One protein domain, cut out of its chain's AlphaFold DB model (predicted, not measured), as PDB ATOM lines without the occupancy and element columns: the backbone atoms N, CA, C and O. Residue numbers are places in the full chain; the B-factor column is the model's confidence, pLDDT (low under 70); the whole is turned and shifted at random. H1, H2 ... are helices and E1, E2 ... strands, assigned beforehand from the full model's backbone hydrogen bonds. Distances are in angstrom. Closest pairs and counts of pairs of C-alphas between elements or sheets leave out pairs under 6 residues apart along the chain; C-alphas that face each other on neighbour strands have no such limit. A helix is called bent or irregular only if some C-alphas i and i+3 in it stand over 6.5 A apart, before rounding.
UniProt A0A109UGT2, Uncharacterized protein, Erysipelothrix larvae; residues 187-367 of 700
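This is residues 187 to 367 of the 700 residues of an uncharacterized protein of Erysipelothrix larvae (UniProt A0A109UGT2). The chain is wound in stacked turns, a solenoid with two sheets face to face: E1, E3, E5, E7, E9 and E11 make one wall, E2, E4, E6, E8 and E10 the other, and from E1 to E11 the chain changes wall at each step. Near the later end of the stack H3 packs along E8 and E10, with short H1 touching it, and the tail after E11 folds back to bring H4 and H5 over the outside of the six-stranded wall. The printed part has 181 residues with five named helices and eleven named strands, in the order E1 to E8, H1, E9, H2, E10, H3, E11, H4, H5; both sheets are parallel. The class is mixed, helices and strands, with 88 residues, under half, in named elements. The whole is compact, with a radius of gyration of the C-alphas of 16.0 A and spans of 54 by 40 by 25 A.

Start at E1, residues 199 to 201, an edge strand of the sheet that goes on through E3, residues 217 to 219, E5, residues 230 to 237, E7, residues 252 to 257, and E9, residues 276 to 282, to the other edge, E11, residues 317 to 320. Look for parallel pairs within hydrogen-bond range: N 218 and O 199 at 2.8 A, N 236 and O 217 at 2.8 A, N 256 and O 235 at 2.7 A, N 280 and O 255 at 2.7 A, N 318 and O 279 at 2.8 A. The second sheet is E2, residues 205 to 207, E4, residues 223 to 225, E6, residues 240 to 245, E8, residues 262 to 267, and E10, residues 293 to 296; there find N 224 and O 205 at 2.8 A, N 242 and O 223 at 2.7 A, N 264 and O 241 at 2.8 A, N 294 and O 263 at 2.9 A. The sheets form a sandwich, two sheets face to face, their facing parts 10.1 A centre to centre and their strands at 32 degrees. H1, residues 270 to 273, only grazes the second sheet and touches H3, residues 304 to 315, closest at the C-alphas of Val 270 and Ala 309, 6.3 A. H3 and the second sheet make two layers, a helix on one face of a sheet, at a height over the sheet of 9.7 A, along E10 at 17 degrees on the local plane. H2, residues 283 to 292, is on the first sheet at a height of 8.6 A. H4, residues 347 to 350, and H5, residues 363 to 367, only graze the first sheet. O i to N i+4 pairs are within range in 7 of 8 for H3, 1 of 6 for H2 and 0 of 1 for H5, with O i to N i+3 pairs in 4 of 7 for H2 and 2 of 2 for H5; H1 and H4 are too short for O i to N i+4 pairs.

Find C-alpha 199 at (162.462, 168.847, 169.944), where E1 begins. E5 is 17.9 A long and bends by 79 degrees at residue 233; E9 spans 17.3 A. H2 is irregular, with C-alphas 287 and 290 8.4 A apart. H3 runs 17.2 A from C-alpha 304 at (155.518, 187.251, 200.983). H5 ends at C-alpha 367, (175.280, 167.813, 177.429).

The C-alphas of Asp 300 and Ser 357, the two farthest apart, are 55.2 A from each other. The printed part has no cut. The long links are E11 to H4, 26 residues, and H4 to H5, 12 residues. The mean pLDDT of the printed part is 76.3, and 58 residues are under 70, among them 187 to 193, 297 to 306 and 330 to 343.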
ATOM      1  N   GLY A 187     155.893 178.718 166.888       60.03
ATOM      2  CA  GLY A 187     154.523 178.568 167.364       60.03
ATOM      3  C   GLY A 187     154.094 177.112 167.224       60.03
ATOM      4  O   GLY A 187     153.949 176.617 166.108       60.03
ATOM      5  N   VAL A 188     153.900 176.419 168.344       60.31
ATOM      6  CA  VAL A 188     153.321 175.068 168.335       60.31
ATOM      7  C   VAL A 188     151.790 175.203 168.254       60.31
ATOM      8  O   VAL A 188     151.212 175.894 169.097       60.31
ATOM      9  N   PRO A 189     151.118 174.612 167.244       47.44
ATOM     10  CA  PRO A 189     149.691 174.826 166.997       47.44
ATOM     11  C   PRO A 189     148.780 174.294 168.118       47.44
ATOM     12  O   PRO A 189     149.153 173.420 168.905       47.44
ATOM     13  N   ALA A 190     147.578 174.878 168.174       53.53
ATOM     14  CA  ALA A 190     146.731 174.973 169.360       53.53
ATOM     15  C   ALA A 190     145.995 173.688 169.810       53.53
ATOM     16  O   ALA A 190     145.515 172.926 168.980       53.53
ATOM     17  N   ASN A 191     145.814 173.579 171.137       56.28
ATOM     18  CA  ASN A 191     144.936 172.699 171.937       56.28
ATOM     19  C   ASN A 191     144.971 171.188 171.645       56.28
ATOM     20  O   ASN A 191     144.322 170.698 170.727       56.28
ATOM     21  N   GLY A 192     145.603 170.433 172.553       62.41
ATOM     22  CA  GLY A 192     145.529 168.964 172.593       62.41
ATOM     23  C   GLY A 192     146.688 168.244 171.899       62.41
ATOM     24  O   GLY A 192     146.731 167.015 171.896       62.41
ATOM     25  N   THR A 193     147.653 168.986 171.357       63.81
ATOM     26  CA  THR A 193     148.854 168.428 170.731       63.81
ATOM     27  C   THR A 193     149.725 167.726 171.777       63.81
ATOM     28  O   THR A 193     150.114 168.327 172.783       63.81
ATOM     29  N   THR A 194     150.050 166.453 171.528       70.19
ATOM     30  CA  THR A 194     151.047 165.704 172.303       70.19
ATOM     31  C   THR A 194     152.328 165.573 171.485       70.19
ATOM     32  O   THR A 194     152.296 165.036 170.384       70.19
ATOM     33  N   LEU A 195     153.454 166.054 172.011       66.50
ATOM     34  CA  LEU A 195     154.779 165.868 171.414       66.50
ATOM     35  C   LEU A 195     155.448 164.646 172.057       66.50
ATOM     36  O   LEU A 195     155.680 164.637 173.270       66.50
ATOM     37  N   THR A 196     155.729 163.608 171.264       62.62
ATOM     38  CA  THR A 196     156.317 162.340 171.748       62.62
ATOM     39  C   THR A 196     157.797 162.157 171.395       62.62
ATOM     40  O   THR A 196     158.477 161.392 172.073       62.62
ATOM     41  N   GLY A 197     158.326 162.894 170.410       65.81
ATOM     42  CA  GLY A 197     159.747 162.891 170.019       65.81
ATOM     43  C   GLY A 197     160.517 164.122 170.505       65.81
ATOM     44  O   GLY A 197     159.889 165.139 170.819       65.81
ATOM     45  N   PRO A 198     161.860 164.067 170.613       71.56
ATOM     46  CA  PRO A 198     162.644 165.194 171.100       71.56
ATOM     47  C   PRO A 198     162.542 166.389 170.145       71.56
ATOM     48  O   PRO A 198     162.591 166.232 168.927       71.56
ATOM     49  N   VAL A 199     162.446 167.591 170.699       77.62
ATOM     50  CA  VAL A 199     162.462 168.847 169.944       77.62
ATOM     51  C   VAL A 199     163.822 169.494 170.136       77.62
ATOM     52  O   VAL A 199     164.174 169.864 171.251       77.62
ATOM     53  N   ILE A 200     164.585 169.652 169.060       78.81
ATOM     54  CA  ILE A 200     165.884 170.329 169.086       78.81
ATOM     55  C   ILE A 200     165.777 171.549 168.181       78.81
ATOM     56  O   ILE A 200     165.473 171.413 167.000       78.81
ATOM     57  N   THR A 201     165.987 172.746 168.720       80.38
ATOM     58  CA  THR A 201     165.894 173.971 167.919       80.38
ATOM     59  C   THR A 201     166.801 175.060 168.452       80.38
ATOM     60  O   THR A 201     166.970 175.221 169.653       80.38
ATOM     61  N   ASN A 202     167.357 175.861 167.557       79.25
ATOM     62  CA  ASN A 202     168.059 177.081 167.912       79.25
ATOM     63  C   ASN A 202     167.120 178.298 167.983       79.25
ATOM     64  O   ASN A 202     167.614 179.400 168.165       79.25
ATOM     65  N   LYS A 203     165.798 178.153 167.847       81.06
ATOM     66  CA  LYS A 203     164.852 179.281 167.881       81.06
ATOM     67  C   LYS A 203     164.202 179.438 169.257       81.06
ATOM     68  O   LYS A 203     164.126 178.463 170.012       81.06
ATOM     69  N   PRO A 204     163.720 180.648 169.607       84.25
ATOM     70  CA  PRO A 204     162.829 180.812 170.745       84.25
ATOM     71  C   PRO A 204     161.588 179.932 170.580       84.25
ATOM     72  O   PRO A 204     161.000 179.875 169.496       84.25
ATOM     73  N   ILE A 205     161.195 179.259 171.656       84.88
ATOM     74  CA  ILE A 205     159.991 178.430 171.688       84.88
ATOM     75  C   ILE A 205     158.935 179.205 172.461       84.88
ATOM     76  O   ILE A 205     159.117 179.475 173.647       84.88
ATOM     77  N   ASP A 206     157.846 179.562 171.789       85.56
ATOM     78  CA  ASP A 206     156.695 180.192 172.426       85.56
ATOM     79  C   ASP A 206     155.515 179.236 172.318       85.56
ATOM     80  O   ASP A 206     154.929 179.037 171.250       85.56
ATOM     81  N   PHE A 207     155.204 178.574 173.427       82.81
ATOM     82  CA  PHE A 207     154.013 177.751 173.479       82.81
ATOM     83  C   PHE A 207     152.812 178.686 173.616       82.81
ATOM     84  O   PHE A 207     152.792 179.543 174.488       82.81
ATOM     85  N   THR A 208     151.790 178.544 172.776       77.25
ATOM     86  CA  THR A 208     150.632 179.459 172.799       77.25
ATOM     87  C   THR A 208     149.368 178.838 173.399       77.25
ATOM     88  O   THR A 208     148.378 179.539 173.596       77.25
ATOM     89  N   SER A 209     149.374 177.534 173.701       76.94
ATOM     90  CA  SER A 209     148.217 176.792 174.226       76.94
ATOM     91  C   SER A 209     148.623 175.601 175.103       76.94
ATOM     92  O   SER A 209     149.806 175.300 175.242       76.94
ATOM     93  N   GLU A 210     147.631 174.882 175.640       72.62
ATOM     94  CA  GLU A 210     147.813 173.612 176.350       72.62
ATOM     95  C   GLU A 210     148.422 172.546 175.421       72.62
ATOM     96  O   GLU A 210     147.835 172.173 174.402       72.62
ATOM     97  N   ILE A 211     149.632 172.101 175.772       72.06
ATOM     98  CA  ILE A 211     150.434 171.101 175.058       72.06
ATOM     99  C   ILE A 211     150.924 170.077 176.082       72.06
ATOM    100  O   ILE A 211     151.296 170.439 177.205       72.06
ATOM    101  N   ILE A 212     150.943 168.804 175.682       76.19
ATOM    102  CA  ILE A 212     151.573 167.730 176.449       76.19
ATOM    103  C   ILE A 212     152.899 167.384 175.778       76.19
ATOM    104  O   ILE A 212     152.910 166.901 174.652       76.19
ATOM    105  N   ILE A 213     154.028 167.610 176.447       76.69
ATOM    106  CA  ILE A 213     155.337 167.183 175.923       76.69
ATOM    107  C   ILE A 213     155.830 166.013 176.753       76.69
ATOM    108  O   ILE A 213     156.146 166.181 177.930       76.69
ATOM    109  N   ASN A 214     155.899 164.839 176.136       77.25
ATOM    110  CA  ASN A 214     156.381 163.607 176.761       77.25
ATOM    111  C   ASN A 214     157.858 163.319 176.432       77.25
ATOM    112  O   ASN A 214     158.349 162.233 176.722       77.25
ATOM    113  N   SER A 215     158.565 164.279 175.833       79.00
ATOM    114  CA  SER A 215     159.913 164.126 175.284       79.00
ATOM    115  C   SER A 215     160.862 165.268 175.671       79.00
ATOM    116  O   SER A 215     160.474 166.250 176.306       79.00
ATOM    117  N   ALA A 216     162.138 165.139 175.303       81.38
ATOM    118  CA  ALA A 216     163.140 166.173 175.537       81.38
ATOM    119  C   ALA A 216     162.898 167.418 174.667       81.38
ATOM    120  O   ALA A 216     162.625 167.290 173.479       81.38
ATOM    121  N   VAL A 217     163.088 168.619 175.209       85.12
ATOM    122  CA  VAL A 217     163.172 169.859 174.421       85.12
ATOM    123  C   VAL A 217     164.527 170.492 174.676       85.12
ATOM    124  O   VAL A 217     164.843 170.828 175.813       85.12
ATOM    125  N   VAL A 218     165.327 170.666 173.630       85.56
ATOM    126  CA  VAL A 218     166.684 171.206 173.694       85.56
ATOM    127  C   VAL A 218     166.754 172.467 172.843       85.56
ATOM    128  O   VAL A 218     166.554 172.416 171.630       85.56
ATOM    129  N   THR A 219     167.044 173.609 173.462       86.00
ATOM    130  CA  THR A 219     167.216 174.873 172.733       86.00
ATOM    131  C   THR A 219     168.309 175.741 173.329       86.00
ATOM    132  O   THR A 219     168.545 175.706 174.526       86.00
ATOM    133  N   ASN A 220     168.988 176.541 172.511       86.44
ATOM    134  CA  ASN A 220     169.914 177.558 173.019       86.44
ATOM    135  C   ASN A 220     169.217 178.892 173.344       86.44
ATOM    136  O   ASN A 220     169.856 179.825 173.829       86.44
ATOM    137  N   ASN A 221     167.912 178.978 173.082       88.94
ATOM    138  CA  ASN A 221     167.130 180.200 173.141       88.94
ATOM    139  C   ASN A 221     166.067 180.181 174.244       88.94
ATOM    140  O   ASN A 221     165.942 179.239 175.031       88.94
ATOM    141  N   ASN A 222     165.336 181.292 174.337       90.00
ATOM    142  CA  ASN A 222     164.299 181.472 175.342       90.00
ATOM    143  C   ASN A 222     163.125 180.513 175.112       90.00
ATOM    144  O   ASN A 222     162.731 180.258 173.974       90.00
ATOM    145  N   ILE A 223     162.547 180.027 176.206       89.88
ATOM    146  CA  ILE A 223     161.334 179.206 176.206       89.88
ATOM    147  C   ILE A 223     160.268 179.973 176.975       89.88
ATOM    148  O   ILE A 223     160.479 180.291 178.144       89.88
ATOM    149  N   THR A 224     159.121 180.247 176.366       89.88
ATOM    150  CA  THR A 224     157.973 180.858 177.043       89.88
ATOM    151  C   THR A 224     156.873 179.819 177.223       89.88
ATOM    152  O   THR A 224     156.411 179.203 176.267       89.88
ATOM    153  N   ILE A 225     156.480 179.603 178.480       86.31
ATOM    154  CA  ILE A 225     155.488 178.611 178.901       86.31
ATOM    155  C   ILE A 225     154.267 179.370 179.449       86.31
ATOM    156  O   ILE A 225     154.349 179.904 180.559       86.31
ATOM    157  N   PRO A 226     153.149 179.467 178.712       82.94
ATOM    158  CA  PRO A 226     151.901 180.053 179.181       82.94
ATOM    159  C   PRO A 226     151.165 179.122 180.158       82.94
ATOM    160  O   PRO A 226     151.599 178.019 180.496       82.94
ATOM    161  N   ASN A 227     149.987 179.569 180.592       77.81
ATOM    162  CA  ASN A 227     149.084 178.791 181.433       77.81
ATOM    163  C   ASN A 227     148.687 177.454 180.796       77.81
ATOM    164  O   ASN A 227     148.328 177.407 179.623       77.81
ATOM    165  N   GLY A 228     148.592 176.415 181.632       71.38
ATOM    166  CA  GLY A 228     147.904 175.165 181.288       71.38
ATOM    167  C   GLY A 228     148.766 174.105 180.606       71.38
ATOM    168  O   GLY A 228     148.223 173.127 180.121       71.38
ATOM    169  N   ILE A 229     150.090 174.256 180.558       72.62
ATOM    170  CA  ILE A 229     150.966 173.294 179.874       72.62
ATOM    171  C   ILE A 229     151.441 172.184 180.812       72.62
ATOM    172  O   ILE A 229     152.015 172.451 181.863       72.62
ATOM    173  N   THR A 230     151.293 170.932 180.385       76.12
ATOM    174  CA  THR A 230     151.819 169.757 181.095       76.12
ATOM    175  C   THR A 230     153.050 169.227 180.352       76.12
ATOM    176  O   THR A 230     152.932 168.452 179.409       76.12
ATOM    177  N   LEU A 231     154.254 169.613 180.771       75.62
ATOM    178  CA  LEU A 231     155.510 169.048 180.267       75.62
ATOM    179  C   LEU A 231     155.964 167.896 181.170       75.62
ATOM    180  O   LEU A 231     156.374 168.090 182.314       75.62
ATOM    181  N   ARG A 232     155.903 166.678 180.642       79.69
ATOM    182  CA  ARG A 232     156.389 165.463 181.310       79.69
ATOM    183  C   ARG A 232     157.823 165.098 180.921       79.69
ATOM    184  O   ARG A 232     158.391 164.192 181.516       79.69
ATOM    185  N   GLY A 233     158.399 165.785 179.938       81.88
ATOM    186  CA  GLY A 233     159.769 165.572 179.480       81.88
ATOM    187  C   GLY A 233     160.826 166.472 180.131       81.88
ATOM    188  O   GLY A 233     160.572 167.174 181.113       81.88
ATOM    189  N   VAL A 234     162.035 166.436 179.564       86.06
ATOM    190  CA  VAL A 234     163.210 167.185 180.041       86.06
ATOM    191  C   VAL A 234     163.415 168.433 179.178       86.06
ATOM    192  O   VAL A 234     163.641 168.321 177.977       86.06
ATOM    193  N   LEU A 235     163.391 169.622 179.780       88.94
ATOM    194  CA  LEU A 235     163.774 170.872 179.116       88.94
ATOM    195  C   LEU A 235     165.266 171.136 179.323       88.94
ATOM    196  O   LEU A 235     165.710 171.206 180.462       88.94
ATOM    197  N   ILE A 236     166.031 171.344 178.256       89.31
ATOM    198  CA  ILE A 236     167.458 171.678 178.302       89.31
ATOM    199  C   ILE A 236     167.674 172.997 177.564       89.31
ATOM    200  O   ILE A 236     167.409 173.078 176.366       89.31
ATOM    201  N   THR A 237     168.167 174.034 178.248       90.69
ATOM    202  CA  THR A 237     168.420 175.318 177.576       90.69
ATOM    203  C   THR A 237     169.550 176.162 178.151       90.69
ATOM    204  O   THR A 237     169.812 176.140 179.353       90.69
ATOM    205  N   SER A 238     170.231 176.915 177.279       88.75
ATOM    206  CA  SER A 238     171.130 178.024 177.648       88.75
ATOM    207  C   SER A 238     170.438 179.394 177.657       88.75
ATOM    208  O   SER A 238     171.071 180.386 178.003       88.75
ATOM    209  N   GLY A 239     169.165 179.464 177.267       90.25
ATOM    210  CA  GLY A 239     168.351 180.677 177.261       90.25
ATOM    211  C   GLY A 239     167.510 180.864 178.529       90.25
ATOM    212  O   GLY A 239     167.632 180.140 179.520       90.25
ATOM    213  N   LYS A 240     166.638 181.874 178.502       92.25
ATOM    214  CA  LYS A 240     165.697 182.187 179.584       92.25
ATOM    215  C   LYS A 240     164.425 181.346 179.445       92.25
ATOM    216  O   LYS A 240     163.728 181.451 178.439       92.25
ATOM    217  N   ILE A 241     164.070 180.581 180.471       91.12
ATOM    218  CA  ILE A 241     162.756 179.941 180.597       91.12
ATOM    219  C   ILE A 241     161.827 180.906 181.322       91.12
ATOM    220  O   ILE A 241     162.027 181.197 182.498       91.12
ATOM    221  N   GLU A 242     160.809 181.400 180.638       90.44
ATOM    222  CA  GLU A 242     159.781 182.263 181.193       90.44
ATOM    223  C   GLU A 242     158.492 181.476 181.438       90.44
ATOM    224  O   GLU A 242     157.805 181.075 180.501       90.44
ATOM    225  N   ILE A 243     158.161 181.268 182.713       86.69
ATOM    226  CA  ILE A 243     156.944 180.568 183.135       86.69
ATOM    227  C   ILE A 243     155.885 181.617 183.478       86.69
ATOM    228  O   ILE A 243     155.975 182.294 184.504       86.69
ATOM    229  N   ASN A 244     154.886 181.746 182.609       82.62
ATOM    230  CA  ASN A 244     153.765 182.671 182.720       82.62
ATOM    231  C   ASN A 244     152.501 181.884 183.095       82.62
ATOM    232  O   ASN A 244     151.770 181.445 182.213       82.62
ATOM    233  N   THR A 245     152.224 181.707 184.393       70.75
ATOM    234  CA  THR A 245     151.047 180.954 184.879       70.75
ATOM    235  C   THR A 245     150.106 181.830 185.724       70.75
ATOM    236  O   THR A 245     150.431 182.183 186.859       70.75
ATOM    237  N   LYS A 246     148.918 182.169 185.202       65.75
ATOM    238  CA  LYS A 246     147.852 182.940 185.878       65.75
ATOM    239  C   LYS A 246     146.739 182.080 186.493       65.75
ATOM    240  O   LYS A 246     146.085 182.554 187.406       65.75
ATOM    241  N   SER A 247     146.512 180.844 186.044       60.91
ATOM    242  CA  SER A 247     145.559 179.908 186.674       60.91
ATOM    243  C   SER A 247     145.645 178.534 186.002       60.91
ATOM    244  O   SER A 247     145.093 178.341 184.921       60.91
ATOM    245  N   GLY A 248     146.366 177.585 186.597       59.53
ATOM    246  CA  GLY A 248     146.476 176.225 186.064       59.53
ATOM    247  C   GLY A 248     147.716 175.490 186.567       59.53
ATOM    248  O   GLY A 248     148.698 176.118 186.962       59.53
ATOM    249  N   ASN A 249     147.652 174.160 186.562       64.44
ATOM    250  CA  ASN A 249     148.759 173.288 186.941       64.44
ATOM    251  C   ASN A 249     149.703 173.147 185.743       64.44
ATOM    252  O   ASN A 249     149.467 172.299 184.890       64.44
ATOM    253  N   ALA A 250     150.742 173.977 185.651       66.94
ATOM    254  CA  ALA A 250     151.789 173.739 184.665       66.94
ATOM    255  C   ALA A 250     152.818 172.766 185.245       66.94
ATOM    256  O   ALA A 250     153.626 173.224 186.042       66.94
ATOM    257  N   SER A 251     152.768 171.465 184.923       76.38
ATOM    258  CA  SER A 251     153.761 170.469 185.376       76.38
ATOM    259  C   SER A 251     155.014 170.491 184.504       76.38
ATOM    260  O   SER A 251     154.881 170.410 183.292       76.38
ATOM    261  N   LEU A 252     156.203 170.568 185.093       83.06
ATOM    262  CA  LEU A 252     157.498 170.398 184.438       83.06
ATOM    263  C   LEU A 252     158.232 169.247 185.119       83.06
ATOM    264  O   LEU A 252     158.576 169.351 186.288       83.06
ATOM    265  N   HIS A 253     158.534 168.164 184.419       88.38
ATOM    266  CA  HIS A 253     159.287 167.096 185.073       88.38
ATOM    267  C   HIS A 253     160.716 167.554 185.425       88.38
ATOM    268  O   HIS A 253     161.057 167.749 186.593       88.38
ATOM    269  N   THR A 254     161.535 167.841 184.413       90.62
ATOM    270  CA  THR A 254     162.936 168.222 184.630       90.62
ATOM    271  C   THR A 254     163.301 169.447 183.808       90.62
ATOM    272  O   THR A 254     163.070 169.491 182.602       90.62
ATOM    273  N   VAL A 255     163.938 170.423 184.452       91.56
ATOM    274  CA  VAL A 255     164.575 171.567 183.793       91.56
ATOM    275  C   VAL A 255     166.079 171.479 183.982       91.56
ATOM    276  O   VAL A 255     166.562 171.339 185.097       91.56
ATOM    277  N   VAL A 256     166.827 171.608 182.901       92.25
ATOM    278  CA  VAL A 256     168.282 171.583 182.868       92.25
ATOM    279  C   VAL A 256     168.764 172.892 182.269       92.25
ATOM    280  O   VAL A 256     168.528 173.192 181.098       92.25
ATOM    281  N   LEU A 257     169.485 173.668 183.065       91.94
ATOM    282  CA  LEU A 257     170.107 174.896 182.598       91.94
ATOM    283  C   LEU A 257     171.526 174.595 182.133       91.94
ATOM    284  O   LEU A 257     172.305 173.973 182.851       91.94
ATOM    285  N   LYS A 258     171.873 175.038 180.928       89.69
ATOM    286  CA  LYS A 258     173.261 175.155 180.474       89.69
ATOM    287  C   LYS A 258     173.831 176.499 180.925       89.69
ATOM    288  O   LYS A 258     173.118 177.353 181.452       89.69
ATOM    289  N   LYS A 259     175.130 176.703 180.707       86.69
ATOM    290  CA  LYS A 259     175.778 177.997 180.943       86.69
ATOM    291  C   LYS A 259     175.034 179.118 180.204       86.69
ATOM    292  O   LYS A 259     174.785 179.005 179.011       86.69
ATOM    293  N   GLY A 260     174.677 180.173 180.932       87.31
ATOM    294  CA  GLY A 260     173.869 181.303 180.457       87.31
ATOM    295  C   GLY A 260     172.361 181.152 180.689       87.31
ATOM    296  O   GLY A 260     171.653 182.158 180.695       87.31
ATOM    297  N   GLY A 261     171.883 179.929 180.946       90.94
ATOM    298  CA  GLY A 261     170.468 179.646 181.147       90.94
ATOM    299  C   GLY A 261     169.930 180.235 182.446       90.94
ATOM    300  O   GLY A 261     170.622 180.279 183.463       90.94
ATOM    301  N   SER A 262     168.675 180.675 182.422       92.06
ATOM    302  CA  SER A 262     167.982 181.206 183.601       92.06
ATOM    303  C   SER A 262     166.508 180.818 183.597       92.06
ATOM    304  O   SER A 262     165.921 180.570 182.549       92.06
ATOM    305  N   ILE A 263     165.897 180.765 184.775       90.25
ATOM    306  CA  ILE A 263     164.461 180.584 184.963       90.25
ATOM    307  C   ILE A 263     163.903 181.894 185.501       90.25
ATOM    308  O   ILE A 263     164.359 182.417 186.518       90.25
ATOM    309  N   TYR A 264     162.888 182.405 184.824       88.38
ATOM    310  CA  TYR A 264     162.117 183.561 185.227       88.38
ATOM    311  C   TYR A 264     160.674 183.144 185.450       88.38
ATOM    312  O   TYR A 264     159.976 182.739 184.520       88.38
ATOM    313  N   VAL A 265     160.216 183.256 186.689       83.81
ATOM    314  CA  VAL A 265     158.846 182.889 187.040       83.81
ATOM    315  C   VAL A 265     158.017 184.151 187.218       83.81
ATOM    316  O   VAL A 265     158.261 184.963 188.116       83.81
ATOM    317  N   ASN A 266     157.025 184.320 186.351       80.38
ATOM    318  CA  ASN A 266     156.062 185.404 186.429       80.38
ATOM    319  C   ASN A 266     154.800 184.882 187.125       80.38
ATOM    320  O   ASN A 266     153.924 184.268 186.508       80.38
ATOM    321  N   LEU A 267     154.753 185.044 188.447       65.06
ATOM    322  CA  LEU A 267     153.710 184.457 189.281       65.06
ATOM    323  C   LEU A 267     152.519 185.397 189.424       65.06
ATOM    324  O   LEU A 267     152.619 186.441 190.060       65.06
ATOM    325  N   GLY A 268     151.366 184.958 188.916       63.44
ATOM    326  CA  GLY A 268     150.072 185.450 189.391       63.44
ATOM    327  C   GLY A 268     149.577 184.703 190.638       63.44
ATOM    328  O   GLY A 268     148.890 185.295 191.464       63.44
ATOM    329  N   TYR A 269     149.918 183.408 190.801       58.59
ATOM    330  CA  TYR A 269     149.406 182.538 191.877       58.59
ATOM    331  C   TYR A 269     150.375 181.383 192.240       58.59
ATOM    332  O   TYR A 269     150.947 180.737 191.366       58.59
ATOM    333  N   VAL A 270     150.518 181.070 193.539       56.28
ATOM    334  CA  VAL A 270     151.543 180.157 194.123       56.28
ATOM    335  C   VAL A 270     151.333 178.661 193.828       56.28
ATOM    336  O   VAL A 270     152.261 177.860 193.957       56.28
ATOM    337  N   ASN A 271     150.131 178.254 193.420       61.31
ATOM    338  CA  ASN A 271     149.816 176.832 193.233       61.31
ATOM    339  C   ASN A 271     150.486 176.219 191.992       61.31
ATOM    340  O   ASN A 271     150.653 175.004 191.934       61.31
ATOM    341  N   ALA A 272     150.933 177.050 191.047       56.06
ATOM    342  CA  ALA A 272     151.544 176.618 189.793       56.06
ATOM    343  C   ALA A 272     153.014 176.171 189.915       56.06
ATOM    344  O   ALA A 272     153.628 175.908 188.891       56.06
ATOM    345  N   LEU A 273     153.581 176.104 191.131       56.69
ATOM    346  CA  LEU A 273     154.979 175.711 191.382       56.69
ATOM    347  C   LEU A 273     155.158 174.370 192.096       56.69
ATOM    348  O   LEU A 273     156.286 173.965 192.363       56.69
ATOM    349  N   ASN A 274     154.076 173.647 192.394       59.31
ATOM    350  CA  ASN A 274     154.160 172.266 192.901       59.31
ATOM    351  C   ASN A 274     154.562 171.256 191.812       59.31
ATOM    352  O   ASN A 274     154.272 170.071 191.912       59.31
ATOM    353  N   THR A 275     155.156 171.743 190.742       68.38
ATOM    354  CA  THR A 275     155.051 171.151 189.426       68.38
ATOM    355  C   THR A 275     156.387 170.961 188.753       68.38
ATOM    356  O   THR A 275     156.410 170.196 187.804       68.38
ATOM    357  N   ILE A 276     157.451 171.637 189.205       86.38
ATOM    358  CA  ILE A 276     158.812 171.332 188.764       86.38
ATOM    359  C   ILE A 276     159.379 170.248 189.676       86.38
ATOM    360  O   ILE A 276     159.597 170.518 190.863       86.38
ATOM    361  N   ASP A 277     159.614 169.043 189.155       88.69
ATOM    362  CA  ASP A 277     160.165 167.962 189.981       88.69
ATOM    363  C   ASP A 277     161.658 168.187 190.241       88.69
ATOM    364  O   ASP A 277     162.102 168.072 191.390       88.69
ATOM    365  N   TYR A 278     162.409 168.576 189.202       90.12
ATOM    366  CA  TYR A 278     163.861 168.750 189.256       90.12
ATOM    367  C   TYR A 278     164.350 169.976 188.474       90.12
ATOM    368  O   TYR A 278     163.919 170.229 187.349       90.12
ATOM    369  N   VAL A 279     165.311 170.711 189.048       91.88
ATOM    370  CA  VAL A 279     166.028 171.801 188.366       91.88
ATOM    371  C   VAL A 279     167.529 171.545 188.437       91.88
ATOM    372  O   VAL A 279     168.138 171.698 189.489       91.88
ATOM    373  N   LEU A 280     168.151 171.166 187.327       92.81
ATOM    374  CA  LEU A 280     169.586 170.928 187.247       92.81
ATOM    375  C   LEU A 280     170.301 172.210 186.822       92.81
ATOM    376  O   LEU A 280     170.004 172.782 185.772       92.81
ATOM    377  N   VAL A 281     171.263 172.647 187.630       91.50
ATOM    378  CA  VAL A 281     172.001 173.901 187.433       91.50
ATOM    379  C   VAL A 281     173.509 173.624 187.455       91.50
ATOM    380  O   VAL A 281     173.964 172.853 188.303       91.50
ATOM    381  N   PRO A 282     174.320 174.241 186.574       90.75
ATOM    382  CA  PRO A 282     175.769 174.096 186.628       90.75
ATOM    383  C   PRO A 282     176.314 174.527 187.996       90.75
ATOM    384  O   PRO A 282     175.892 175.543 188.552       90.75
ATOM    385  N   GLU A 283     177.263 173.766 188.544       88.62
ATOM    386  CA  GLU A 283     177.830 173.990 189.883       88.62
ATOM    387  C   GLU A 283     178.446 175.393 190.039       88.62
ATOM    388  O   GLU A 283     178.418 175.964 191.129       88.62
ATOM    389  N   GLU A 284     178.915 176.004 188.945       88.44
ATOM    390  CA  GLU A 284     179.428 177.380 188.930       88.44
ATOM    391  C   GLU A 284     178.394 178.437 189.362       88.44
ATOM    392  O   GLU A 284     178.775 179.496 189.859       88.44
ATOM    393  N   TYR A 285     177.094 178.131 189.279       89.88
ATOM    394  CA  TYR A 285     176.023 179.011 189.748       89.88
ATOM    395  C   TYR A 285     175.615 178.787 191.206       89.88
ATOM    396  O   TYR A 285     174.705 179.462 191.692       89.88
ATOM    397  N   LYS A 286     176.274 177.884 191.947       89.50
ATOM    398  CA  LYS A 286     175.922 177.600 193.350       89.50
ATOM    399  C   LYS A 286     175.882 178.865 194.214       89.50
ATOM    400  O   LYS A 286     174.967 179.041 195.014       89.50
ATOM    401  N   ASN A 287     176.830 179.776 194.000       87.62
ATOM    402  CA  ASN A 287     176.933 181.030 194.753       87.62
ATOM    403  C   ASN A 287     176.119 182.188 194.146       87.62
ATOM    404  O   ASN A 287     176.060 183.265 194.733       87.62
ATOM    405  N   SER A 288     175.503 181.989 192.980       89.56
ATOM    406  CA  SER A 288     174.769 183.012 192.227       89.56
ATOM    407  C   SER A 288     173.377 182.532 191.806       89.56
ATOM    408  O   SER A 288     172.803 183.040 190.843       89.56
ATOM    409  N   LEU A 289     172.791 181.591 192.551       89.00
ATOM    410  CA  LEU A 289     171.505 180.977 192.214       89.00
ATOM    411  C   LEU A 289     170.369 182.004 192.056       89.00
ATOM    412  O   LEU A 289     169.503 181.828 191.206       89.00
ATOM    413  N   SER A 290     170.412 183.112 192.801       87.31
ATOM    414  CA  SER A 290     169.453 184.220 192.684       87.31
ATOM    415  C   SER A 290     169.531 184.986 191.358       87.31
ATOM    416  O   SER A 290     168.581 185.674 191.000       87.31
ATOM    417  N   SER A 291     170.648 184.890 190.629       85.00
ATOM    418  CA  SER A 291     170.784 185.438 189.271       85.00
ATOM    419  C   SER A 291     170.255 184.485 188.198       85.00
ATOM    420  O   SER A 291     169.882 184.924 187.114       85.00
ATOM    421  N   VAL A 292     170.193 183.189 188.515       89.50
ATOM    422  CA  VAL A 292     169.733 182.131 187.611       89.50
ATOM    423  C   VAL A 292     168.237 181.900 187.758       89.50
ATOM    424  O   VAL A 292     167.551 181.720 186.762       89.50
ATOM    425  N   ILE A 293     167.715 181.927 188.983       90.06
ATOM    426  CA  ILE A 293     166.290 181.778 189.272       90.06
ATOM    427  C   ILE A 293     165.787 183.125 189.772       90.06
ATOM    428  O   ILE A 293     166.068 183.536 190.895       90.06
ATOM    429  N   THR A 294     165.037 183.812 188.923       88.12
ATOM    430  CA  THR A 294     164.473 185.130 189.208       88.12
ATOM    431  C   THR A 294     162.951 185.065 189.164       88.12
ATOM    432  O   THR A 294     162.355 184.210 188.509       88.12
ATOM    433  N   TYR A 295     162.293 185.960 189.895       82.94
ATOM    434  CA  TYR A 295     160.837 186.063 189.900       82.94
ATOM    435  C   TYR A 295     160.411 187.521 189.771       82.94
ATOM    436  O   TYR A 295     161.103 188.426 190.243       82.94
ATOM    437  N   LYS A 296     159.264 187.754 189.131       78.88
ATOM    438  CA  LYS A 296     158.642 189.080 189.107       78.88
ATOM    439  C   LYS A 296     157.737 189.237 190.320       78.88
ATOM    440  O   LYS A 296     156.815 188.449 190.505       78.88
ATOM    441  N   THR A 297     157.964 190.269 191.123       66.12
ATOM    442  CA  THR A 297     156.939 190.775 192.037       66.12
ATOM    443  C   THR A 297     156.040 191.702 191.234       66.12
ATOM    444  O   THR A 297     156.490 192.774 190.822       66.12
ATOM    445  N   ASP A 298     154.806 191.290 190.957       66.31
ATOM    446  CA  ASP A 298     153.814 192.245 190.470       66.31
ATOM    447  C   ASP A 298     153.578 193.280 191.577       66.31
ATOM    448  O   ASP A 298     153.428 192.900 192.742       66.31
ATOM    449  N   SER A 299     153.610 194.573 191.248       65.12
ATOM    450  CA  SER A 299     153.591 195.663 192.243       65.12
ATOM    451  C   SER A 299     152.340 195.660 193.127       65.12
ATOM    452  O   SER A 299     152.336 196.285 194.186       65.12
ATOM    453  N   ASP A 300     151.312 194.919 192.710       60.59
ATOM    454  CA  ASP A 300     149.965 194.962 193.267       60.59
ATOM    455  C   ASP A 300     149.623 193.742 194.152       60.59
ATOM    456  O   ASP A 300     148.523 193.675 194.703       60.59
ATOM    457  N   THR A 301     150.541 192.778 194.349       56.81
ATOM    458  CA  THR A 301     150.294 191.592 195.203       56.81
ATOM    459  C   THR A 301     151.405 191.322 196.232       56.81
ATOM    460  O   THR A 301     152.583 191.586 196.020       56.81
ATOM    461  N   ASN A 302     151.004 190.815 197.405       57.00
ATOM    462  CA  ASN A 302     151.831 190.603 198.604       57.00
ATOM    463  C   ASN A 302     153.201 189.922 198.335       57.00
ATOM    464  O   ASN A 302     153.261 188.726 198.043       57.00
ATOM    465  N   ASN A 303     154.304 190.643 198.592       58.94
ATOM    466  CA  ASN A 303     155.705 190.185 198.470       58.94
ATOM    467  C   ASN A 303     156.031 188.850 199.176       58.94
ATOM    468  O   ASN A 303     156.952 188.143 198.767       58.94
ATOM    469  N   ALA A 304     155.288 188.482 200.223       63.53
ATOM    470  CA  ALA A 304     155.518 187.251 200.983       63.53
ATOM    471  C   ALA A 304     155.275 185.966 200.164       63.53
ATOM    472  O   ALA A 304     155.903 184.940 200.427       63.53
ATOM    473  N   PHE A 305     154.400 186.008 199.154       65.00
ATOM    474  CA  PHE A 305     154.045 184.824 198.363       65.00
ATOM    475  C   PHE A 305     155.145 184.405 197.383       65.00
ATOM    476  O   PHE A 305     155.385 183.212 197.187       65.00
ATOM    477  N   ASN A 306     155.870 185.376 196.831       66.44
ATOM    478  CA  ASN A 306     156.936 185.118 195.865       66.44
ATOM    479  C   ASN A 306     158.194 184.523 196.520       66.44
ATOM    480  O   ASN A 306     158.893 183.720 195.905       66.44
ATOM    481  N   ALA A 307     158.434 184.818 197.801       72.81
ATOM    482  CA  ALA A 307     159.520 184.203 198.563       72.81
ATOM    483  C   ALA A 307     159.302 182.692 198.783       72.81
ATOM    484  O   ALA A 307     160.231 181.903 198.630       72.81
ATOM    485  N   ALA A 308     158.067 182.264 199.081       77.50
ATOM    486  CA  ALA A 308     157.748 180.847 199.281       77.50
ATOM    487  C   ALA A 308     157.889 180.029 197.987       77.50
ATOM    488  O   ALA A 308     158.367 178.897 197.999       77.50
ATOM    489  N   ALA A 309     157.489 180.621 196.864       75.12
ATOM    490  CA  ALA A 309     157.683 180.088 195.525       75.12
ATOM    491  C   ALA A 309     159.166 179.879 195.179       75.12
ATOM    492  O   ALA A 309     159.564 178.793 194.755       75.12
ATOM    493  N   TYR A 310     159.985 180.906 195.414       81.38
ATOM    494  CA  TYR A 310     161.426 180.841 195.205       81.38
ATOM    495  C   TYR A 310     162.080 179.744 196.056       81.38
ATOM    496  O   TYR A 310     162.811 178.911 195.523       81.38
ATOM    497  N   GLU A 311     161.766 179.675 197.353       83.38
ATOM    498  CA  GLU A 311     162.320 178.639 198.234       83.38
ATOM    499  C   GLU A 311     161.861 177.224 197.836       83.38
ATOM    500  O   GLU A 311     162.638 176.274 197.949       83.38
ATOM    501  N   LYS A 312     160.650 177.066 197.276       83.88
ATOM    502  CA  LYS A 312     160.208 175.785 196.700       83.88
ATOM    503  C   LYS A 312     161.060 175.365 195.506       83.88
ATOM    504  O   LYS A 312     161.571 174.251 195.525       83.88
ATOM    505  N   ILE A 313     161.257 176.222 194.503       84.56
ATOM    506  CA  ILE A 313     162.087 175.879 193.329       84.56
ATOM    507  C   ILE A 313     163.524 175.609 193.770       84.56
ATOM    508  O   ILE A 313     164.113 174.602 193.391       84.56
ATOM    509  N   LYS A 314     164.067 176.461 194.641       85.94
ATOM    510  CA  LYS A 314     165.405 176.308 195.213       85.94
ATOM    511  C   LYS A 314     165.584 174.970 195.934       85.94
ATOM    512  O   LYS A 314     166.645 174.368 195.829       85.94
ATOM    513  N   SER A 315     164.544 174.456 196.597       86.06
ATOM    514  CA  SER A 315     164.577 173.126 197.225       86.06
ATOM    515  C   SER A 315     164.667 171.955 196.233       86.06
ATOM    516  O   SER A 315     165.011 170.848 196.646       86.06
ATOM    517  N   LYS A 316     164.374 172.197 194.947       89.25
ATOM    518  CA  LYS A 316     164.449 171.240 193.829       89.25
ATOM    519  C   LYS A 316     165.714 171.393 192.982       89.25
ATOM    520  O   LYS A 316     165.881 170.662 192.006       89.25
ATOM    521  N   VAL A 317     166.585 172.343 193.330       90.31
ATOM    522  CA  VAL A 317     167.827 172.589 192.597       90.31
ATOM    523  C   VAL A 317     168.850 171.501 192.899       90.31
ATOM    524  O   VAL A 317     169.151 171.205 194.056       90.31
ATOM    525  N   ILE A 318     169.416 170.941 191.836       89.75
ATOM    526  CA  ILE A 318     170.482 169.951 191.860       89.75
ATOM    527  C   ILE A 318     171.662 170.510 191.069       89.75
ATOM    528  O   ILE A 318     171.510 170.916 189.918       89.75
ATOM    529  N   PHE A 319     172.847 170.525 191.674       87.44
ATOM    530  CA  PHE A 319     174.044 171.027 191.003       87.44
ATOM    531  C   PHE A 319     174.780 169.919 190.245       87.44
ATOM    532  O   PHE A 319     174.889 168.795 190.747       87.44
ATOM    533  N   TYR A 320     175.316 170.246 189.064       86.06
ATOM    534  CA  TYR A 320     176.106 169.322 188.243       86.06
ATOM    535  C   TYR A 320     177.403 169.949 187.697       86.06
ATOM    536  O   TYR A 320     177.489 171.160 187.489       86.06
ATOM    537  N   LYS A 321     178.424 169.117 187.446       81.75
ATOM    538  CA  LYS A 321     179.707 169.519 186.837       81.75
ATOM    539  C   LYS A 321     179.642 169.394 185.315       81.75
ATOM    540  O   LYS A 321     179.187 168.378 184.809       81.75
ATOM    541  N   GLN A 322     180.115 170.410 184.594       67.69
ATOM    542  CA  GLN A 322     179.875 170.552 183.150       67.69
ATOM    543  C   GLN A 322     180.843 169.759 182.236       67.69
ATOM    544  O   GLN A 322     180.556 169.590 181.058       67.69
ATOM    545  N   LEU A 323     181.986 169.268 182.731       57.19
ATOM    546  CA  LEU A 323     182.994 168.593 181.892       57.19
ATOM    547  C   LEU A 323     182.626 167.121 181.616       57.19
ATOM    548  O   LEU A 323     182.563 166.335 182.558       57.19
ATOM    549  N   ASN A 324     182.454 166.758 180.334       54.94
ATOM    550  CA  ASN A 324     182.180 165.396 179.832       54.94
ATOM    551  C   ASN A 324     181.003 164.704 180.534       54.94
ATOM    552  O   ASN A 324     181.137 163.664 181.177       54.94
ATOM    553  N   PHE A 325     179.841 165.338 180.417       67.06
ATOM    554  CA  PHE A 325     178.632 164.981 181.137       67.06
ATOM    555  C   PHE A 325     177.934 163.750 180.537       67.06
ATOM    556  O   PHE A 325     177.456 163.787 179.405       67.06
ATOM    557  N   ASN A 326     177.805 162.686 181.331       78.56
ATOM    558  CA  ASN A 326     176.862 161.596 181.091       78.56
ATOM    559  C   ASN A 326     175.772 161.646 182.179       78.56
ATOM    560  O   ASN A 326     176.109 161.456 183.355       78.56
ATOM    561  N   PRO A 327     174.487 161.882 181.840       78.50
ATOM    562  CA  PRO A 327     173.448 162.075 182.844       78.50
ATOM    563  C   PRO A 327     173.249 160.867 183.762       78.50
ATOM    564  O   PRO A 327     172.884 161.038 184.923       78.50
ATOM    565  N   TRP A 328     173.525 159.655 183.276       82.81
ATOM    566  CA  TRP A 328     173.352 158.422 184.052       82.81
ATOM    567  C   TRP A 328     174.527 158.091 184.968       82.81
ATOM    568  O   TRP A 328     174.354 157.321 185.909       82.81
ATOM    569  N   ASP A 329     175.691 158.694 184.733       77.06
ATOM    570  CA  ASP A 329     176.891 158.469 185.544       77.06
ATOM    571  C   ASP A 329     177.074 159.598 186.591       77.06
ATOM    572  O   ASP A 329     178.115 159.711 187.243       77.06
ATOM    573  N   MET A 330     176.061 160.461 186.760       69.25
ATOM    574  CA  MET A 330     176.115 161.615 187.656       69.25
ATOM    575  C   MET A 330     176.194 161.234 189.136       69.25
ATOM    576  O   MET A 330     175.400 160.460 189.663       69.25
ATOM    577  N   SER A 331     177.086 161.927 189.848       61.91
ATOM    578  CA  SER A 331     176.974 162.128 191.292       61.91
ATOM    579  C   SER A 331     176.232 163.439 191.538       61.91
ATOM    580  O   SER A 331     176.800 164.516 191.358       61.91
ATOM    581  N   PHE A 332     174.958 163.367 191.917       67.25
ATOM    582  CA  PHE A 332     174.169 164.561 192.212       67.25
ATOM    583  C   PHE A 332     174.545 165.181 193.558       67.25
ATOM    584  O   PHE A 332     174.663 164.487 194.572       67.25
ATOM    585  N   TYR A 333     174.663 166.509 193.586       62.91
ATOM    586  CA  TYR A 333     174.855 167.267 194.817       62.91
ATOM    587  C   TYR A 333     173.618 168.121 195.091       62.91
ATOM    588  O   TYR A 333     173.309 169.065 194.364       62.91
ATOM    589  N   SER A 334     172.920 167.782 196.169       60.94
ATOM    590  CA  SER A 334     171.872 168.605 196.764       60.94
ATOM    591  C   SER A 334     172.482 169.375 197.939       60.94
ATOM    592  O   SER A 334     173.138 168.783 198.799       60.94
ATOM    593  N   ASP A 335     172.290 170.697 197.963       61.06
ATOM    594  CA  ASP A 335     172.612 171.554 199.120       61.06
ATOM    595  C   ASP A 335     171.453 171.589 200.137       61.06
ATOM    596  O   ASP A 335     171.515 172.252 201.169       61.06
ATOM    597  N   SER A 336     170.365 170.880 199.826       60.88
ATOM    598  CA  SER A 336     169.128 170.866 200.587       60.88
ATOM    599  C   SER A 336     169.154 169.754 201.633       60.88
ATOM    600  O   SER A 336     169.364 168.582 201.318       60.88
ATOM    601  N   SER A 337     168.840 170.098 202.883       55.94
ATOM    602  CA  SER A 337     168.573 169.116 203.943       55.94
ATOM    603  C   SER A 337     167.357 168.222 203.646       55.94
ATOM    604  O   SER A 337     167.178 167.206 204.313       55.94
ATOM    605  N   ILE A 338     166.538 168.576 202.647       54.06
ATOM    606  CA  ILE A 338     165.313 167.865 202.253       54.06
ATOM    607  C   ILE A 338     165.628 166.663 201.342       54.06
ATOM    608  O   ILE A 338     164.899 165.675 201.367       54.06
ATOM    609  N   TYR A 339     166.737 166.701 200.591       57.00
ATOM    610  CA  TYR A 339     167.182 165.602 199.723       57.00
ATOM    611  C   TYR A 339     168.617 165.189 200.089       57.00
ATOM    612  O   TYR A 339     169.572 165.731 199.524       57.00
ATOM    613  N   PRO A 340     168.811 164.259 201.046       56.91
ATOM    614  CA  PRO A 340     170.141 163.773 201.401       56.91
ATOM    615  C   PRO A 340     170.826 163.098 200.200       56.91
ATOM    616  O   PRO A 340     170.176 162.425 199.401       56.91
ATOM    617  N   LYS A 341     172.153 163.277 200.100       56.22
ATOM    618  CA  LYS A 341     173.044 162.917 198.969       56.22
ATOM    619  C   LYS A 341     172.854 161.525 198.336       56.22
ATOM    620  O   LYS A 341     173.340 161.316 197.235       56.22
ATOM    621  N   SER A 342     172.219 160.569 199.009       55.06
ATOM    622  CA  SER A 342     172.185 159.160 198.603       55.06
ATOM    623  C   SER A 342     171.028 158.754 197.679       55.06
ATOM    624  O   SER A 342     171.016 157.608 197.247       55.06
ATOM    625  N   ASN A 343     170.049 159.627 197.388       60.53
ATOM    626  CA  ASN A 343     168.739 159.159 196.888       60.53
ATOM    627  C   ASN A 343     168.266 159.723 195.535       60.53
ATOM    628  O   ASN A 343     167.136 159.437 195.142       60.53
ATOM    629  N   ILE A 344     169.065 160.511 194.813       74.06
ATOM    630  CA  ILE A 344     168.647 160.986 193.483       74.06
ATOM    631  C   ILE A 344     169.085 159.949 192.450       74.06
ATOM    632  O   ILE A 344     170.266 159.844 192.130       74.06
ATOM    633  N   ASN A 345     168.129 159.160 191.964       81.81
ATOM    634  CA  ASN A 345     168.357 158.177 190.916       81.81
ATOM    635  C   ASN A 345     168.278 158.878 189.544       81.81
ATOM    636  O   ASN A 345     167.206 159.377 189.213       81.81
ATOM    637  N   PRO A 346     169.343 158.905 188.718       82.62
ATOM    638  CA  PRO A 346     169.277 159.476 187.370       82.62
ATOM    639  C   PRO A 346     168.129 158.912 186.522       82.62
ATOM    640  O   PRO A 346     167.549 159.631 185.710       82.62
ATOM    641  N   VAL A 347     167.749 157.653 186.764       83.50
ATOM    642  CA  VAL A 347     166.636 156.990 186.074       83.50
ATOM    643  C   VAL A 347     165.296 157.679 186.346       83.50
ATOM    644  O   VAL A 347     164.441 157.702 185.470       83.50
ATOM    645  N   SER A 348     165.109 158.308 187.512       81.00
ATOM    646  CA  SER A 348     163.878 159.053 187.810       81.00
ATOM    647  C   SER A 348     163.824 160.440 187.168       81.00
ATOM    648  O   SER A 348     162.803 161.100 187.305       81.00
ATOM    649  N   ILE A 349     164.918 160.898 186.546       81.88
ATOM    650  CA  ILE A 349     165.037 162.219 185.908       81.88
ATOM    651  C   ILE A 349     165.060 162.078 184.381       81.88
ATOM    652  O   ILE A 349     164.417 162.855 183.679       81.88
ATOM    653  N   PHE A 350     165.812 161.097 183.873       83.00
ATOM    654  CA  PHE A 350     166.071 160.907 182.440       83.00
ATOM    655  C   PHE A 350     165.484 159.610 181.871       83.00
ATOM    656  O   PHE A 350     165.598 159.369 180.673       83.00
ATOM    657  N   GLY A 351     164.873 158.764 182.703       85.31
ATOM    658  CA  GLY A 351     164.519 157.401 182.316       85.31
ATOM    659  C   GLY A 351     165.730 156.464 182.281       85.31
ATOM    660  O   GLY A 351     166.842 156.817 182.691       85.31
ATOM    661  N   GLU A 352     165.511 155.230 181.831       84.50
ATOM    662  CA  GLU A 352     166.576 154.230 181.727       84.50
ATOM    663  C   GLU A 352     167.677 154.668 180.755       84.50
ATOM    664  O   GLU A 352     167.412 155.324 179.746       84.50
ATOM    665  N   LYS A 353     168.925 154.290 181.060       82.31
ATOM    666  CA  LYS A 353     170.063 154.541 180.169       82.31
ATOM    667  C   LYS A 353     169.814 153.830 178.833       82.31
ATOM    668  O   LYS A 353     169.481 152.639 178.857       82.31
ATOM    669  N   PRO A 354     169.993 154.510 177.688       77.69
ATOM    670  CA  PRO A 354     169.930 153.860 176.399       77.69
ATOM    671  C   PRO A 354     170.933 152.714 176.340       77.69
ATOM    672  O   PRO A 354     172.089 152.824 176.752       77.69
ATOM    673  N   THR A 355     170.458 151.600 175.824       77.56
ATOM    674  CA  THR A 355     171.218 150.412 175.468       77.56
ATOM    675  C   THR A 355     171.077 150.235 173.965       77.56
ATOM    676  O   THR A 355     170.147 150.761 173.359       77.56
ATOM    677  N   SER A 356     171.935 149.432 173.344       57.91
ATOM    678  CA  SER A 356     171.804 149.100 171.918       57.91
ATOM    679  C   SER A 356     170.468 148.430 171.548       57.91
ATOM    680  O   SER A 356     170.204 148.224 170.370       57.91
ATOM    681  N   SER A 357     169.651 148.047 172.535       54.75
ATOM    682  CA  SER A 357     168.385 147.327 172.376       54.75
ATOM    683  C   SER A 357     167.127 148.124 172.739       54.75
ATOM    684  O   SER A 357     166.036 147.597 172.547       54.75
ATOM    685  N   ASN A 358     167.229 149.343 173.290       59.50
ATOM    686  CA  ASN A 358     166.050 150.151 173.627       59.50
ATOM    687  C   ASN A 358     166.081 151.515 172.916       59.50
ATOM    688  O   ASN A 358     167.122 152.146 172.777       59.50
ATOM    689  N   ASN A 359     164.910 151.991 172.487       55.50
ATOM    690  CA  ASN A 359     164.750 153.288 171.813       55.50
ATOM    691  C   ASN A 359     164.733 154.464 172.813       55.50
ATOM    692  O   ASN A 359     164.049 155.463 172.596       55.50
ATOM    693  N   ALA A 360     165.418 154.330 173.953       70.88
ATOM    694  CA  ALA A 360     165.489 155.403 174.935       70.88
ATOM    695  C   ALA A 360     166.337 156.556 174.379       70.88
ATOM    696  O   ALA A 360     167.363 156.340 173.735       70.88
ATOM    697  N   LEU A 361     165.906 157.791 174.632       67.31
ATOM    698  CA  LEU A 361     166.627 158.987 174.206       67.31
ATOM    699  C   LEU A 361     167.990 159.069 174.898       67.31
ATOM    700  O   LEU A 361     168.057 159.138 176.127       67.31
ATOM    701  N   ASP A 362     169.073 159.112 174.117       79.88
ATOM    702  CA  ASP A 362     170.412 159.353 174.653       79.88
ATOM    703  C   ASP A 362     170.605 160.829 174.988       79.88
ATOM    704  O   ASP A 362     171.116 161.618 174.200       79.88
ATOM    705  N   TYR A 363     170.201 161.204 176.198       76.88
ATOM    706  CA  TYR A 363     170.432 162.531 176.737       76.88
ATOM    707  C   TYR A 363     171.911 162.926 176.771       76.88
ATOM    708  O   TYR A 363     172.183 164.120 176.711       76.88
ATOM    709  N   GLY A 364     172.863 161.986 176.829       77.31
ATOM    710  CA  GLY A 364     174.296 162.283 176.927       77.31
ATOM    711  C   GLY A 364     174.814 163.169 175.794       77.31
ATOM    712  O   GLY A 364     175.655 164.039 176.028       77.31
ATOM    713  N   ILE A 365     174.250 163.035 174.592       71.62
ATOM    714  CA  ILE A 365     174.641 163.839 173.426       71.62
ATOM    715  C   ILE A 365     174.330 165.332 173.612       71.62
ATOM    716  O   ILE A 365     175.063 166.182 173.113       71.62
ATOM    717  N   TYR A 366     173.291 165.679 174.381       71.00
ATOM    718  CA  TYR A 366     172.847 167.068 174.542       71.00
ATOM    719  C   TYR A 366     173.646 167.853 175.580       71.00
ATOM    720  O   TYR A 366     173.491 169.072 175.672       71.00
ATOM    721  N   PHE A 367     174.494 167.189 176.363       69.06
ATOM    722  CA  PHE A 367     175.280 167.813 177.429       69.06
ATOM    723  C   PHE A 367     176.782 167.872 177.142       69.06
ATOM    724  O   PHE A 367     177.548 168.356 177.979       69.06
TER     725      PHE A 367